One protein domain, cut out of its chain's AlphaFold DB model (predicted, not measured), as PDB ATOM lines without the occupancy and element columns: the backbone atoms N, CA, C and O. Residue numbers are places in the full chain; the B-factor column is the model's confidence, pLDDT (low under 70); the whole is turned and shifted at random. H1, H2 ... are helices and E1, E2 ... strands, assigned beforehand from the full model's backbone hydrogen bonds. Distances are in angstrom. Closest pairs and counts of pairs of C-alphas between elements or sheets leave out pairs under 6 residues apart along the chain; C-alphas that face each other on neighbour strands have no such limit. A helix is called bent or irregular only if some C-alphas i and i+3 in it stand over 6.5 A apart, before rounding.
ATOM      1  N   PHE A   8     195.506 161.240 165.604       89.25
ATOM      2  CA  PHE A   8     195.535 161.380 164.146       89.25
ATOM      3  C   PHE A   8     194.254 162.005 163.585       89.25
ATOM      4  O   PHE A   8     194.329 162.792 162.647       89.25
ATOM      5  N   LEU A   9     193.091 161.685 164.159       90.25
ATOM      6  CA  LEU A   9     191.805 162.266 163.787       90.25
ATOM      7  C   LEU A   9     191.788 163.760 164.097       90.25
ATOM      8  O   LEU A   9     191.445 164.545 163.226       90.25
ATOM      9  N   GLU A  10     192.200 164.153 165.300       93.00
ATOM     10  CA  GLU A  10     192.270 165.551 165.726       93.00
ATOM     11  C   GLU A  10     193.243 166.349 164.855       93.00
ATOM     12  O   GLU A  10     192.871 167.393 164.326       93.00
ATOM     13  N   ALA A  11     194.447 165.822 164.607       93.19
ATOM     14  CA  ALA A  11     195.407 166.460 163.706       93.19
ATOM     15  C   ALA A  11     194.888 166.537 162.256       93.19
ATOM     16  O   ALA A  11     195.110 167.528 161.561       93.19
ATOM     17  N   GLY A  12     194.180 165.502 161.796       93.25
ATOM     18  CA  GLY A  12     193.551 165.470 160.477       93.25
ATOM     19  C   GLY A  12     192.430 166.500 160.344       93.25
ATOM     20  O   GLY A  12     192.389 167.233 159.360       93.25
ATOM     21  N   LEU A  13     191.559 166.606 161.349       93.12
ATOM     22  CA  LEU A  13     190.503 167.615 161.408       93.12
ATOM     23  C   LEU A  13     191.087 169.021 161.484       93.12
ATOM     24  O   LEU A  13     190.635 169.886 160.740       93.12
ATOM     25  N   ASP A  14     192.111 169.244 162.311       94.75
ATOM     26  CA  ASP A  14     192.833 170.517 162.350       94.75
ATOM     27  C   ASP A  14     193.333 170.886 160.963       94.75
ATOM     28  O   ASP A  14     193.103 172.005 160.522       94.75
ATOM     29  N   ARG A  15     193.944 169.941 160.240       93.12
ATOM     30  CA  ARG A  15     194.474 170.192 158.899       93.12
ATOM     31  C   ARG A  15     193.385 170.491 157.868       93.12
ATOM     32  O   ARG A  15     193.577 171.391 157.057       93.12
ATOM     33  N   ILE A  16     192.276 169.749 157.885       91.50
ATOM     34  CA  ILE A  16     191.167 169.910 156.926       91.50
ATOM     35  C   ILE A  16     190.422 171.227 157.163       91.50
ATOM     36  O   ILE A  16     190.065 171.913 156.211       91.50
ATOM     37  N   TRP A  17     190.204 171.594 158.425       93.12
ATOM     38  CA  TRP A  17     189.447 172.790 158.800       93.12
ATOM     39  C   TRP A  17     190.310 174.047 158.936       93.12
ATOM     40  O   TRP A  17     189.763 175.129 159.131       93.12
ATOM     41  N   GLN A  18     191.637 173.923 158.844       93.75
ATOM     42  CA  GLN A  18     192.568 175.041 158.987       93.75
ATOM     43  C   GLN A  18     192.272 176.169 157.994       93.75
ATOM     44  O   GLN A  18     192.218 177.336 158.391       93.75
ATOM     45  N   ASP A  19     192.102 175.808 156.723       90.62
ATOM     46  CA  ASP A  19     192.014 176.729 155.597       90.62
ATOM     47  C   ASP A  19     190.693 176.483 154.862       90.62
ATOM     48  O   ASP A  19     190.601 175.624 153.984       90.62
ATOM     49  N   LEU A  20     189.650 177.221 155.245       88.38
ATOM     50  CA  LEU A  20     188.325 177.057 154.661       88.38
ATOM     51  C   LEU A  20     188.150 177.909 153.409       88.38
ATOM     52  O   LEU A  20     188.433 179.110 153.391       88.38
ATOM     53  N   ARG A  21     187.628 177.263 152.368       81.62
ATOM     54  CA  ARG A  21     187.206 177.884 151.114       81.62
ATOM     55  C   ARG A  21     185.975 177.122 150.620       81.62
ATOM     56  O   ARG A  21     186.153 175.969 150.233       81.62
ATOM     57  N   PRO A  22     184.756 177.685 150.590       79.44
ATOM     58  CA  PRO A  22     184.160 178.813 151.322       79.44
ATOM     59  C   PRO A  22     183.526 178.321 152.647       79.44
ATOM     60  O   PRO A  22     183.910 177.274 153.160       79.44
ATOM     61  N   LEU A  23     182.549 179.045 153.216       79.94
ATOM     62  CA  LEU A  23     181.797 178.666 154.431       79.94
ATOM     63  C   LEU A  23     180.862 177.444 154.256       79.94
ATOM     64  O   LEU A  23     180.093 177.136 155.160       79.94
ATOM     65  N   GLU A  24     180.943 176.707 153.147       83.44
ATOM     66  CA  GLU A  24     180.174 175.475 152.908       83.44
ATOM     67  C   GLU A  24     180.249 174.469 154.078       83.44
ATOM     68  O   GLU A  24     179.205 173.949 154.478       83.44
ATOM     69  N   PRO A  25     181.404 174.253 154.742       86.31
ATOM     70  CA  PRO A  25     181.462 173.328 155.870       86.31
ATOM     71  C   PRO A  25     180.602 173.745 157.075       86.31
ATOM     72  O   PRO A  25     180.167 172.874 157.829       86.31
ATOM     73  N   LEU A  26     180.315 175.043 157.257       88.88
ATOM     74  CA  LEU A  26     179.346 175.513 158.256       88.88
ATOM     75  C   LEU A  26     177.942 174.999 157.914       88.88
ATOM     76  O   LEU A  26     177.273 174.437 158.777       88.88
ATOM     77  N   ILE A  27     177.534 175.137 156.650       88.50
ATOM     78  CA  ILE A  27     176.226 174.700 156.144       88.50
ATOM     79  C   ILE A  27     176.082 173.180 156.290       88.50
ATOM     80  O   ILE A  27     175.064 172.699 156.778       88.50
ATOM     81  N   CYS A  28     177.135 172.417 155.979       88.62
ATOM     82  CA  CYS A  28     177.150 170.960 156.157       88.62
ATOM     83  C   CYS A  28     177.005 170.505 157.620       88.62
ATOM     84  O   CYS A  28     176.725 169.331 157.868       88.62
ATOM     85  N   CYS A  29     177.230 171.395 158.591       92.94
ATOM     86  CA  CYS A  29     177.029 171.096 160.008       92.94
ATOM     87  C   CYS A  29     175.610 171.399 160.497       92.94
ATOM     88  O   CYS A  29     175.270 170.965 161.599       92.94
ATOM     89  N   LEU A  30     174.803 172.121 159.713       93.88
ATOM     90  CA  LEU A  30     173.419 172.431 160.054       93.88
ATOM     91  C   LEU A  30     172.517 171.201 159.852       93.88
ATOM     92  O   LEU A  30     172.751 170.414 158.929       93.88
ATOM     93  N   PRO A  31     171.461 171.030 160.669       95.94
ATOM     94  CA  PRO A  31     170.447 170.009 160.423       95.94
ATOM     95  C   PRO A  31     169.798 170.172 159.039       95.94
ATOM     96  O   PRO A  31     169.544 171.289 158.588       95.94
ATOM     97  N   VAL A  32     169.523 169.046 158.370       94.44
ATOM     98  CA  VAL A  32     169.016 168.999 156.980       94.44
ATOM     99  C   VAL A  32     167.636 169.648 156.831       94.44
ATOM    100  O   VAL A  32     167.260 170.045 155.743       94.44
ATOM    101  N   ASP A  33     166.879 169.765 157.917       95.88
ATOM    102  CA  ASP A  33     165.531 170.333 157.943       95.88
ATOM    103  C   ASP A  33     165.498 171.831 158.297       95.88
ATOM    104  O   ASP A  33     164.419 172.393 158.487       95.88
ATOM    105  N   VAL A  34     166.663 172.465 158.460       96.56
ATOM    106  CA  VAL A  34     166.782 173.893 158.796       96.56
ATOM    107  C   VAL A  34     167.044 174.742 157.554       96.56
ATOM    108  O   VAL A  34     166.749 175.938 157.558       96.56
ATOM    109  N   TRP A  35     167.566 174.143 156.486       94.94
ATOM    110  CA  TRP A  35     167.945 174.843 155.267       94.94
ATOM    111  C   TRP A  35     167.700 173.979 154.029       94.94
ATOM    112  O   TRP A  35     167.678 172.755 154.109       94.94
ATOM    113  N   TYR A  36     167.577 174.622 152.873       94.31
ATOM    114  CA  TYR A  36     167.510 173.953 151.578       94.31
ATOM    115  C   TYR A  36     168.354 174.700 150.542       94.31
ATOM    116  O   TYR A  36     168.675 175.877 150.712       94.31
ATOM    117  N   ASP A  37     168.755 173.998 149.482       91.69
ATOM    118  CA  ASP A  37     169.469 174.588 148.348       91.69
ATOM    119  C   ASP A  37     168.469 175.009 147.264       91.69
ATOM    120  O   ASP A  37     167.778 174.166 146.689       91.69
ATOM    121  N   ASP A  38     168.403 176.305 146.967       91.19
ATOM    122  CA  ASP A  38     167.683 176.849 145.816       91.19
ATOM    123  C   ASP A  38     168.689 177.363 144.790       91.19
ATOM    124  O   ASP A  38     169.266 178.442 144.932       91.19
ATOM    125  N   ARG A  39     168.936 176.558 143.751       88.12
ATOM    126  CA  ARG A  39     169.832 176.905 142.631       88.12
ATOM    127  C   ARG A  39     171.246 177.312 143.080       88.12
ATOM    128  O   ARG A  39     171.855 178.188 142.467       88.12
ATOM    129  N   GLY A  40     171.781 176.660 144.112       84.38
ATOM    130  CA  GLY A  40     173.107 176.953 144.654       84.38
ATOM    131  C   GLY A  40     173.131 177.981 145.785       84.38
ATOM    132  O   GLY A  40     174.220 178.296 146.273       84.38
ATOM    133  N   LYS A  41     171.971 178.507 146.193       84.62
ATOM    134  CA  LYS A  41     171.809 179.402 147.339       84.62
ATOM    135  C   LYS A  41     171.207 178.629 148.507       84.62
ATOM    136  O   LYS A  41     170.111 178.086 148.406       84.62
ATOM    137  N   SER A  42     171.911 178.603 149.631       89.12
ATOM    138  CA  SER A  42     171.417 178.012 150.871       89.12
ATOM    139  C   SER A  42     170.468 178.989 151.559       89.12
ATOM    140  O   SER A  42     170.889 180.054 152.020       89.12
ATOM    141  N   LEU A  43     169.192 178.613 151.605       90.94
ATOM    142  CA  LEU A  43     168.095 179.369 152.206       90.94
ATOM    143  C   LEU A  43     167.621 178.681 153.486       90.94
ATOM    144  O   LEU A  43     167.702 177.461 153.610       90.94
ATOM    145  N   LEU A  44     167.111 179.462 154.438       94.31
ATOM    146  CA  LEU A  44     166.530 178.926 155.669       94.31
ATOM    147  C   LEU A  44     165.101 178.432 155.440       94.31
ATOM    148  O   LEU A  44     164.252 179.173 154.952       94.31
ATOM    149  N   GLU A  45     164.828 177.202 155.868       95.88
ATOM    150  CA  GLU A  45     163.474 176.644 155.956       95.88
ATOM    151  C   GLU A  45     162.858 176.898 157.341       95.88
ATOM    152  O   GLU A  45     161.645 177.065 157.481       95.88
ATOM    153  N   LYS A  46     163.700 176.955 158.381       96.44
ATOM    154  CA  LYS A  46     163.295 177.158 159.778       96.44
ATOM    155  C   LYS A  46     164.163 178.207 160.459       96.44
ATOM    156  O   LYS A  46     165.279 178.493 160.031       96.44
ATOM    157  N   ALA A  47     163.662 178.744 161.571       96.88
ATOM    158  CA  ALA A  47     164.452 179.619 162.427       96.88
ATOM    159  C   ALA A  47     165.705 178.881 162.931       96.88
ATOM    160  O   ALA A  47     165.616 177.804 163.529       96.88
ATOM    161  N   LEU A  48     166.875 179.468 162.685       96.75
ATOM    162  CA  LEU A  48     168.141 178.943 163.175       96.75
ATOM    163  C   LEU A  48     168.270 179.238 164.675       96.75
ATOM    164  O   LEU A  48     168.111 180.379 165.103       96.75
ATOM    165  N   THR A  49     168.565 178.215 165.473       97.00
ATOM    166  CA  THR A  49     168.811 178.341 166.912       97.00
ATOM    167  C   THR A  49     170.272 178.035 167.222       97.00
ATOM    168  O   THR A  49     171.009 177.489 166.395       97.00
ATOM    169  N   ARG A  50     170.700 178.364 168.442       96.56
ATOM    170  CA  ARG A  50     172.047 178.053 168.925       96.56
ATOM    171  C   ARG A  50     172.344 176.550 168.920       96.56
ATOM    172  O   ARG A  50     173.454 176.160 168.564       96.56
ATOM    173  N   ASP A  51     171.356 175.722 169.249       97.81
ATOM    174  CA  ASP A  51     171.497 174.261 169.300       97.81
ATOM    175  C   ASP A  51     171.811 173.680 167.913       97.81
ATOM    176  O   ASP A  51     172.637 172.776 167.784       97.81
ATOM    177  N   HIS A  52     171.255 174.265 166.844       97.31
ATOM    178  CA  HIS A  52     171.590 173.880 165.468       97.31
ATOM    179  C   HIS A  52     173.071 174.126 165.122       97.31
ATOM    180  O   HIS A  52     173.612 173.468 164.235       97.31
ATOM    181  N   LEU A  53     173.739 175.052 165.821       96.12
ATOM    182  CA  LEU A  53     175.152 175.388 165.633       96.12
ATOM    183  C   LEU A  53     176.083 174.664 166.616       96.12
ATOM    184  O   LEU A  53     177.303 174.739 166.453       96.12
ATOM    185  N   GLU A  54     175.559 173.951 167.618       96.00
ATOM    186  CA  GLU A  54     176.353 173.401 168.727       96.00
ATOM    187  C   GLU A  54     177.479 172.489 168.235       96.00
ATOM    188  O   GLU A  54     178.632 172.627 168.655       96.00
ATOM    189  N   ARG A  55     177.177 171.602 167.279       95.19
ATOM    190  CA  ARG A  55     178.178 170.707 166.688       95.19
ATOM    191  C   ARG A  55     179.304 171.492 166.016       95.19
ATOM    192  O   ARG A  55     180.476 171.179 166.222       95.19
ATOM    193  N   TYR A  56     178.963 172.507 165.226       95.38
ATOM    194  CA  TYR A  56     179.953 173.331 164.536       95.38
ATOM    195  C   TYR A  56     180.844 174.089 165.523       95.38
ATOM    196  O   TYR A  56     182.073 174.015 165.445       95.38
ATOM    197  N   LEU A  57     180.217 174.773 166.481       95.19
ATOM    198  CA  LEU A  57     180.903 175.598 167.470       95.19
ATOM    199  C   LEU A  57     181.820 174.764 168.371       95.19
ATOM    200  O   LEU A  57     182.939 175.182 168.667       95.19
ATOM    201  N   THR A  58     181.375 173.568 168.757       95.44
ATOM    202  CA  THR A  58     182.129 172.677 169.645       95.44
ATOM    203  C   THR A  58     183.316 172.040 168.928       95.44
ATOM    204  O   THR A  58     184.438 172.073 169.435       95.44
ATOM    205  N   PHE A  59     183.103 171.480 167.732       95.06
ATOM    206  CA  PHE A  59     184.102 170.606 167.110       95.06
ATOM    207  C   PHE A  59     184.958 171.270 166.031       95.06
ATOM    208  O   PHE A  59     186.085 170.818 165.827       95.06
ATOM    209  N   TYR A  60     184.473 172.316 165.353       95.00
ATOM    210  CA  TYR A  60     185.100 172.799 164.114       95.00
ATOM    211  C   TYR A  60     185.514 174.273 164.150       95.00
ATOM    212  O   TYR A  60     186.612 174.596 163.700       95.00
ATOM    213  N   ALA A  61     184.702 175.160 164.736       94.31
ATOM    214  CA  ALA A  61     184.945 176.608 164.734       94.31
ATOM    215  C   ALA A  61     186.368 176.988 165.196       94.31
ATOM    216  O   ALA A  61     187.066 177.787 164.569       94.31
ATOM    217  N   HIS A  62     186.851 176.366 166.276       95.62
ATOM    218  CA  HIS A  62     188.167 176.649 166.857       95.62
ATOM    219  C   HIS A  62     189.357 176.158 166.017       95.62
ATOM    220  O   HIS A  62     190.500 176.461 166.372       95.62
ATOM    221  N   ARG A  63     189.136 175.418 164.926       96.06
ATOM    222  CA  ARG A  63     190.189 174.896 164.033       96.06
ATOM    223  C   ARG A  63     190.483 175.814 162.856       96.06
ATOM    224  O   ARG A  63     191.595 175.808 162.342       96.06
ATOM    225  N   ILE A  64     189.536 176.680 162.515       94.50
ATOM    226  CA  ILE A  64     189.644 177.597 161.383       94.50
ATOM    227  C   ILE A  64     190.727 178.645 161.675       94.50
ATOM    228  O   ILE A  64     190.769 179.251 162.752       94.50
ATOM    229  N   ARG A  65     191.676 178.801 160.748       94.38
ATOM    230  CA  ARG A  65     192.801 179.755 160.819       94.38
ATOM    231  C   ARG A  65     192.790 180.720 159.644       94.38
ATOM    232  O   ARG A  65     193.178 181.874 159.832       94.38
ATOM    233  N   SER A  66     192.346 180.259 158.484       91.19
ATOM    234  CA  SER A  66     192.174 181.059 157.282       91.19
ATOM    235  C   SER A  66     190.790 180.817 156.694       91.19
ATOM    236  O   SER A  66     190.312 179.681 156.671       91.19
ATOM    237  N   LEU A  67     190.150 181.887 156.238       89.00
ATOM    238  CA  LEU A  67     188.885 181.829 155.526       89.00
ATOM    239  C   LEU A  67     189.007 182.685 154.271       89.00
ATOM    240  O   LEU A  67     189.086 183.910 154.359       89.00
ATOM    241  N   ALA A  68     189.020 182.047 153.106       84.69
ATOM    242  CA  ALA A  68     188.965 182.769 151.845       84.69
ATOM    243  C   ALA A  68     187.501 182.797 151.376       84.69
ATOM    244  O   ALA A  68     186.965 181.738 151.021       84.69
ATOM    245  N   PRO A  69     186.824 183.962 151.392       70.56
ATOM    246  CA  PRO A  69     185.570 184.103 150.678       70.56
ATOM    247  C   PRO A  69     185.839 183.786 149.203       70.56
ATOM    248  O   PRO A  69     186.847 184.203 148.642       70.56
ATOM    249  N   TYR A  70     184.972 182.935 148.662       68.19
ATOM    250  CA  TYR A  70     184.902 182.424 147.296       68.19
ATOM    251  C   TYR A  70     185.872 183.004 146.252       68.19
ATOM    252  O   TYR A  70     185.852 184.194 145.964       68.19
ATOM    253  N   SER A  71     186.624 182.123 145.584       55.28
ATOM    254  CA  SER A  71     187.509 182.480 144.470       55.28
ATOM    255  C   SER A  71     187.070 181.915 143.116       55.28
ATOM    256  O   SER A  71     187.877 181.893 142.209       55.28
ATOM    257  N   VAL A  72     185.855 181.384 142.959       59.56
ATOM    258  CA  VAL A  72     185.284 180.981 141.654       59.56
ATOM    259  C   VAL A  72     183.760 180.990 141.789       59.56
ATOM    260  O   VAL A  72     183.281 180.556 142.837       59.56
ATOM    261  N   PRO A  73     182.967 181.396 140.778       56.84
ATOM    262  CA  PRO A  73     181.526 181.183 140.769       56.84
ATOM    263  C   PRO A  73     181.262 179.685 140.547       56.84
ATOM    264  O   PRO A  73     180.829 179.249 139.478       56.84
ATOM    265  N   SER A  74     181.570 178.837 141.529       58.97
ATOM    266  CA  SER A  74     180.968 177.513 141.535       58.97
ATOM    267  C   SER A  74     179.501 177.709 141.876       58.97
ATOM    268  O   SER A  74     179.175 178.346 142.871       58.97
ATOM    269  N   LYS A  75     178.614 177.156 141.048       61.66
ATOM    270  CA  LYS A  75     177.149 177.262 141.155       61.66
ATOM    271  C   LYS A  75     176.541 176.670 142.447       61.66
ATOM    272  O   LYS A  75     175.381 176.284 142.429       61.66
ATOM    273  N   LYS A  76     177.304 176.471 143.522       65.00
ATOM    274  CA  LYS A  76     176.868 175.779 144.740       65.00
ATOM    275  C   LYS A  76     177.390 176.497 145.976       65.00
ATOM    276  O   LYS A  76     178.566 176.821 146.016       65.00
ATOM    277  N   GLY A  77     176.552 176.684 146.991       66.75
ATOM    278  CA  GLY A  77     176.987 177.030 148.348       66.75
ATOM    279  C   GLY A  77     177.084 178.522 148.675       66.75
ATOM    280  O   GLY A  77     177.879 178.892 149.539       66.75
ATOM    281  N   HIS A  78     176.303 179.389 148.027       76.19
ATOM    282  CA  HIS A  78     176.146 180.767 148.504       76.19
ATOM    283  C   HIS A  78     175.246 180.778 149.739       76.19
ATOM    284  O   HIS A  78     174.106 180.328 149.677       76.19
ATOM    285  N   MET A  79     175.726 181.316 150.859       83.81
ATOM    286  CA  MET A  79     174.834 181.603 151.982       83.81
ATOM    287  C   MET A  79     174.033 182.856 151.673       83.81
ATOM    288  O   MET A  79     174.599 183.870 151.265       83.81
ATOM    289  N   SER A  80     172.723 182.799 151.879       86.50
ATOM    290  CA  SER A  80     171.906 183.998 151.763       86.50
ATOM    291  C   SER A  80     172.204 184.991 152.894       86.50
ATOM    292  O   SER A  80     172.706 184.616 153.960       86.50
ATOM    293  N   SER A  81     171.886 186.267 152.676       83.06
ATOM    294  CA  SER A  81     171.941 187.307 153.712       83.06
ATOM    295  C   SER A  81     171.105 186.931 154.935       83.06
ATOM    296  O   SER A  81     171.529 187.151 156.065       83.06
ATOM    297  N   GLU A  82     169.949 186.301 154.718       88.94
ATOM    298  CA  GLU A  82     169.040 185.857 155.779       88.94
ATOM    299  C   GLU A  82     169.686 184.758 156.627       88.94
ATOM    300  O   GLU A  82     169.594 184.794 157.853       88.94
ATOM    301  N   LEU A  83     170.384 183.806 155.995       88.56
ATOM    302  CA  LEU A  83     171.129 182.771 156.708       88.56
ATOM    303  C   LEU A  83     172.268 183.379 157.536       88.56
ATOM    304  O   LEU A  83     172.413 183.042 158.711       88.56
ATOM    305  N   LEU A  84     173.040 184.308 156.963       86.94
ATOM    306  CA  LEU A  84     174.101 185.022 157.683       86.94
ATOM    307  C   LEU A  84     173.554 185.786 158.896       86.94
ATOM    308  O   LEU A  84     174.091 185.654 159.998       86.94
ATOM    309  N   GLN A  85     172.459 186.526 158.722       88.38
ATOM    310  CA  GLN A  85     171.802 187.258 159.803       88.38
ATOM    311  C   GLN A  85     171.270 186.312 160.885       88.38
ATOM    312  O   GLN A  85     171.442 186.565 162.076       88.38
ATOM    313  N   ALA A  86     170.662 185.190 160.499       92.69
ATOM    314  CA  ALA A  86     170.176 184.203 161.453       92.69
ATOM    315  C   ALA A  86     171.316 183.558 162.250       92.69
ATOM    316  O   ALA A  86     171.146 183.300 163.437       92.69
ATOM    317  N   ILE A  87     172.485 183.335 161.638       91.75
ATOM    318  CA  ILE A  87     173.680 182.867 162.354       91.75
ATOM    319  C   ILE A  87     174.129 183.915 163.382       91.75
ATOM    320  O   ILE A  87     174.453 183.557 164.516       91.75
ATOM    321  N   GLN A  88     174.124 185.202 163.027       90.25
ATOM    322  CA  GLN A  88     174.448 186.277 163.970       90.25
ATOM    323  C   GLN A  88     173.475 186.293 165.159       90.25
ATOM    324  O   GLN A  88     173.919 186.313 166.305       90.25
ATOM    325  N   ILE A  89     172.167 186.183 164.902       93.75
ATOM    326  CA  ILE A  89     171.136 186.120 165.950       93.75
ATOM    327  C   ILE A  89     171.316 184.867 166.820       93.75
ATOM    328  O   ILE A  89     171.359 184.968 168.043       93.75
ATOM    329  N   ALA A  90     171.486 183.688 166.213       95.06
ATOM    330  CA  ALA A  90     171.656 182.412 166.917       95.06
ATOM    331  C   ALA A  90     172.935 182.344 167.770       95.06
ATOM    332  O   ALA A  90     173.067 181.480 168.639       95.06
ATOM    333  N   THR A  91     173.889 183.239 167.515       94.06
ATOM    334  CA  THR A  91     175.139 183.356 168.269       94.06
ATOM    335  C   THR A  91     175.171 184.563 169.205       94.06
ATOM    336  O   THR A  91     176.234 184.885 169.742       94.06
ATOM    337  N   ASP A  92     174.020 185.204 169.434       94.12
ATOM    338  CA  ASP A  92     173.862 186.393 170.277       94.12
ATOM    339  C   ASP A  92     174.806 187.537 169.871       94.12
ATOM    340  O   ASP A  92     175.337 188.248 170.723       94.12
ATOM    341  N   HIS A  93     175.083 187.673 168.568       90.12
ATOM    342  CA  HIS A  93     176.029 188.649 168.020       90.12
ATOM    343  C   HIS A  93     177.436 188.579 168.651       90.12
ATOM    344  O   HIS A  93     178.174 189.562 168.713       90.12
ATOM    345  N   LYS A  94     177.842 187.406 169.158       90.00
ATOM    346  CA  LYS A  94     179.136 187.262 169.827       90.00
ATOM    347  C   LYS A  94     180.287 187.284 168.819       90.00
ATOM    348  O   LYS A  94     180.480 186.342 168.053       90.00
ATOM    349  N   HIS A  95     181.131 188.309 168.902       86.06
ATOM    350  CA  HIS A  95     182.327 188.431 168.068       86.06
ATOM    351  C   HIS A  95     183.301 187.254 168.228       86.06
ATOM    352  O   HIS A  95     183.567 186.762 169.329       86.06
ATOM    353  N   GLY A  96     183.868 186.811 167.109       88.19
ATOM    354  CA  GLY A  96     184.808 185.700 167.036       88.19
ATOM    355  C   GLY A  96     184.192 184.308 167.188       88.19
ATOM    356  O   GLY A  96     184.930 183.332 167.133       88.19
ATOM    357  N   VAL A  97     182.885 184.165 167.420       92.38
ATOM    358  CA  VAL A  97     182.296 182.882 167.857       92.38
ATOM    359  C   VAL A  97     182.395 181.772 166.809       92.38
ATOM    360  O   VAL A  97     182.642 180.619 167.152       92.38
ATOM    361  N   LEU A  98     182.256 182.122 165.531       90.94
ATOM    362  CA  LEU A  98     182.268 181.166 164.425       90.94
ATOM    363  C   LEU A  98     183.686 180.733 164.041       90.94
ATOM    364  O   LEU A  98     183.869 179.684 163.434       90.94
ATOM    365  N   SER A  99     184.710 181.522 164.365       92.44
ATOM    366  CA  SER A  99     186.105 181.195 164.055       92.44
ATOM    367  C   SER A  99     187.064 181.875 165.044       92.44
ATOM    368  O   SER A  99     187.870 182.721 164.659       92.44
ATOM    369  N   PRO A 100     187.060 181.492 166.336       93.44
ATOM    370  CA  PRO A 100     187.752 182.231 167.409       93.44
ATOM    371  C   PRO A 100     189.278 182.290 167.262       93.44
ATOM    372  O   PRO A 100     189.970 183.020 167.973       93.44
TER     373      PRO A 100
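What this domain is: This is residues 8 to 100 of the 325 residues of an uncharacterized protein of Coprinellus micaceus (UniProt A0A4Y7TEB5). H3 and H4 make a corner, with the small hairpin E1 and E2 beside H4 and the short helix H2 near the middle; H1 lies at the end far from the hairpin. The long link of residues 60 to 80 loops from the end of H3 back to the hairpin. The printed part has 93 residues, with four named helices and two named strands in the order H1, H2, E1, E2, H3, H4; the sheet, order E1, E2, is antiparallel. Its class is mostly helix, though under half of the residues are in named elements. It is compact, with a radius of gyration of the C-alphas of 13.1 A and spans of 36 by 31 by 23 A.

Where its parts are: H1, residues 8 to 17, begins at C-alpha 8 (195.535, 161.380, 164.146) and is 14.0 A long. H2 is residues 24 to 27, E1 residues 35 to 38 and E2 residues 41 to 44. H3, residues 50 to 59, is 14.3 A long and irregular: C-alphas 52 and 55 are 7.4 A apart. H4, residues 81 to 90, is 14.1 A long and ends at C-alpha 90 (171.656, 182.412, 166.917).

How they stand to each other: H1 is apart from H3. H2 is close to but not clearly touching H3; their closest C-alphas, Leu 26 and Tyr 56, are 6.7 A apart. In the hairpin E1 and E2, N 36 and O 43 are within hydrogen-bond range at 2.9 A. The closest C-alphas of E2 and H4, Leu 44 and Leu 83, are 6.1 A apart. H3 and H4 are close but not clearly touching, about perpendicular at 84 degrees; their closest C-alphas, Arg 50 and Ala 90, are 4.8 A apart. Every O i to N i+4 pair is within hydrogen-bond range in H1 and H4, and 4 of 6 in H3; H2 is too short for such a pair.

The domain as a whole: The C-alphas of Phe 8 and Glu 82, the two farthest apart, are 37.0 A apart. The printed part has no cut. The link from H3 to H4 is long, and pLDDT is under 70 at residues 70 to 77.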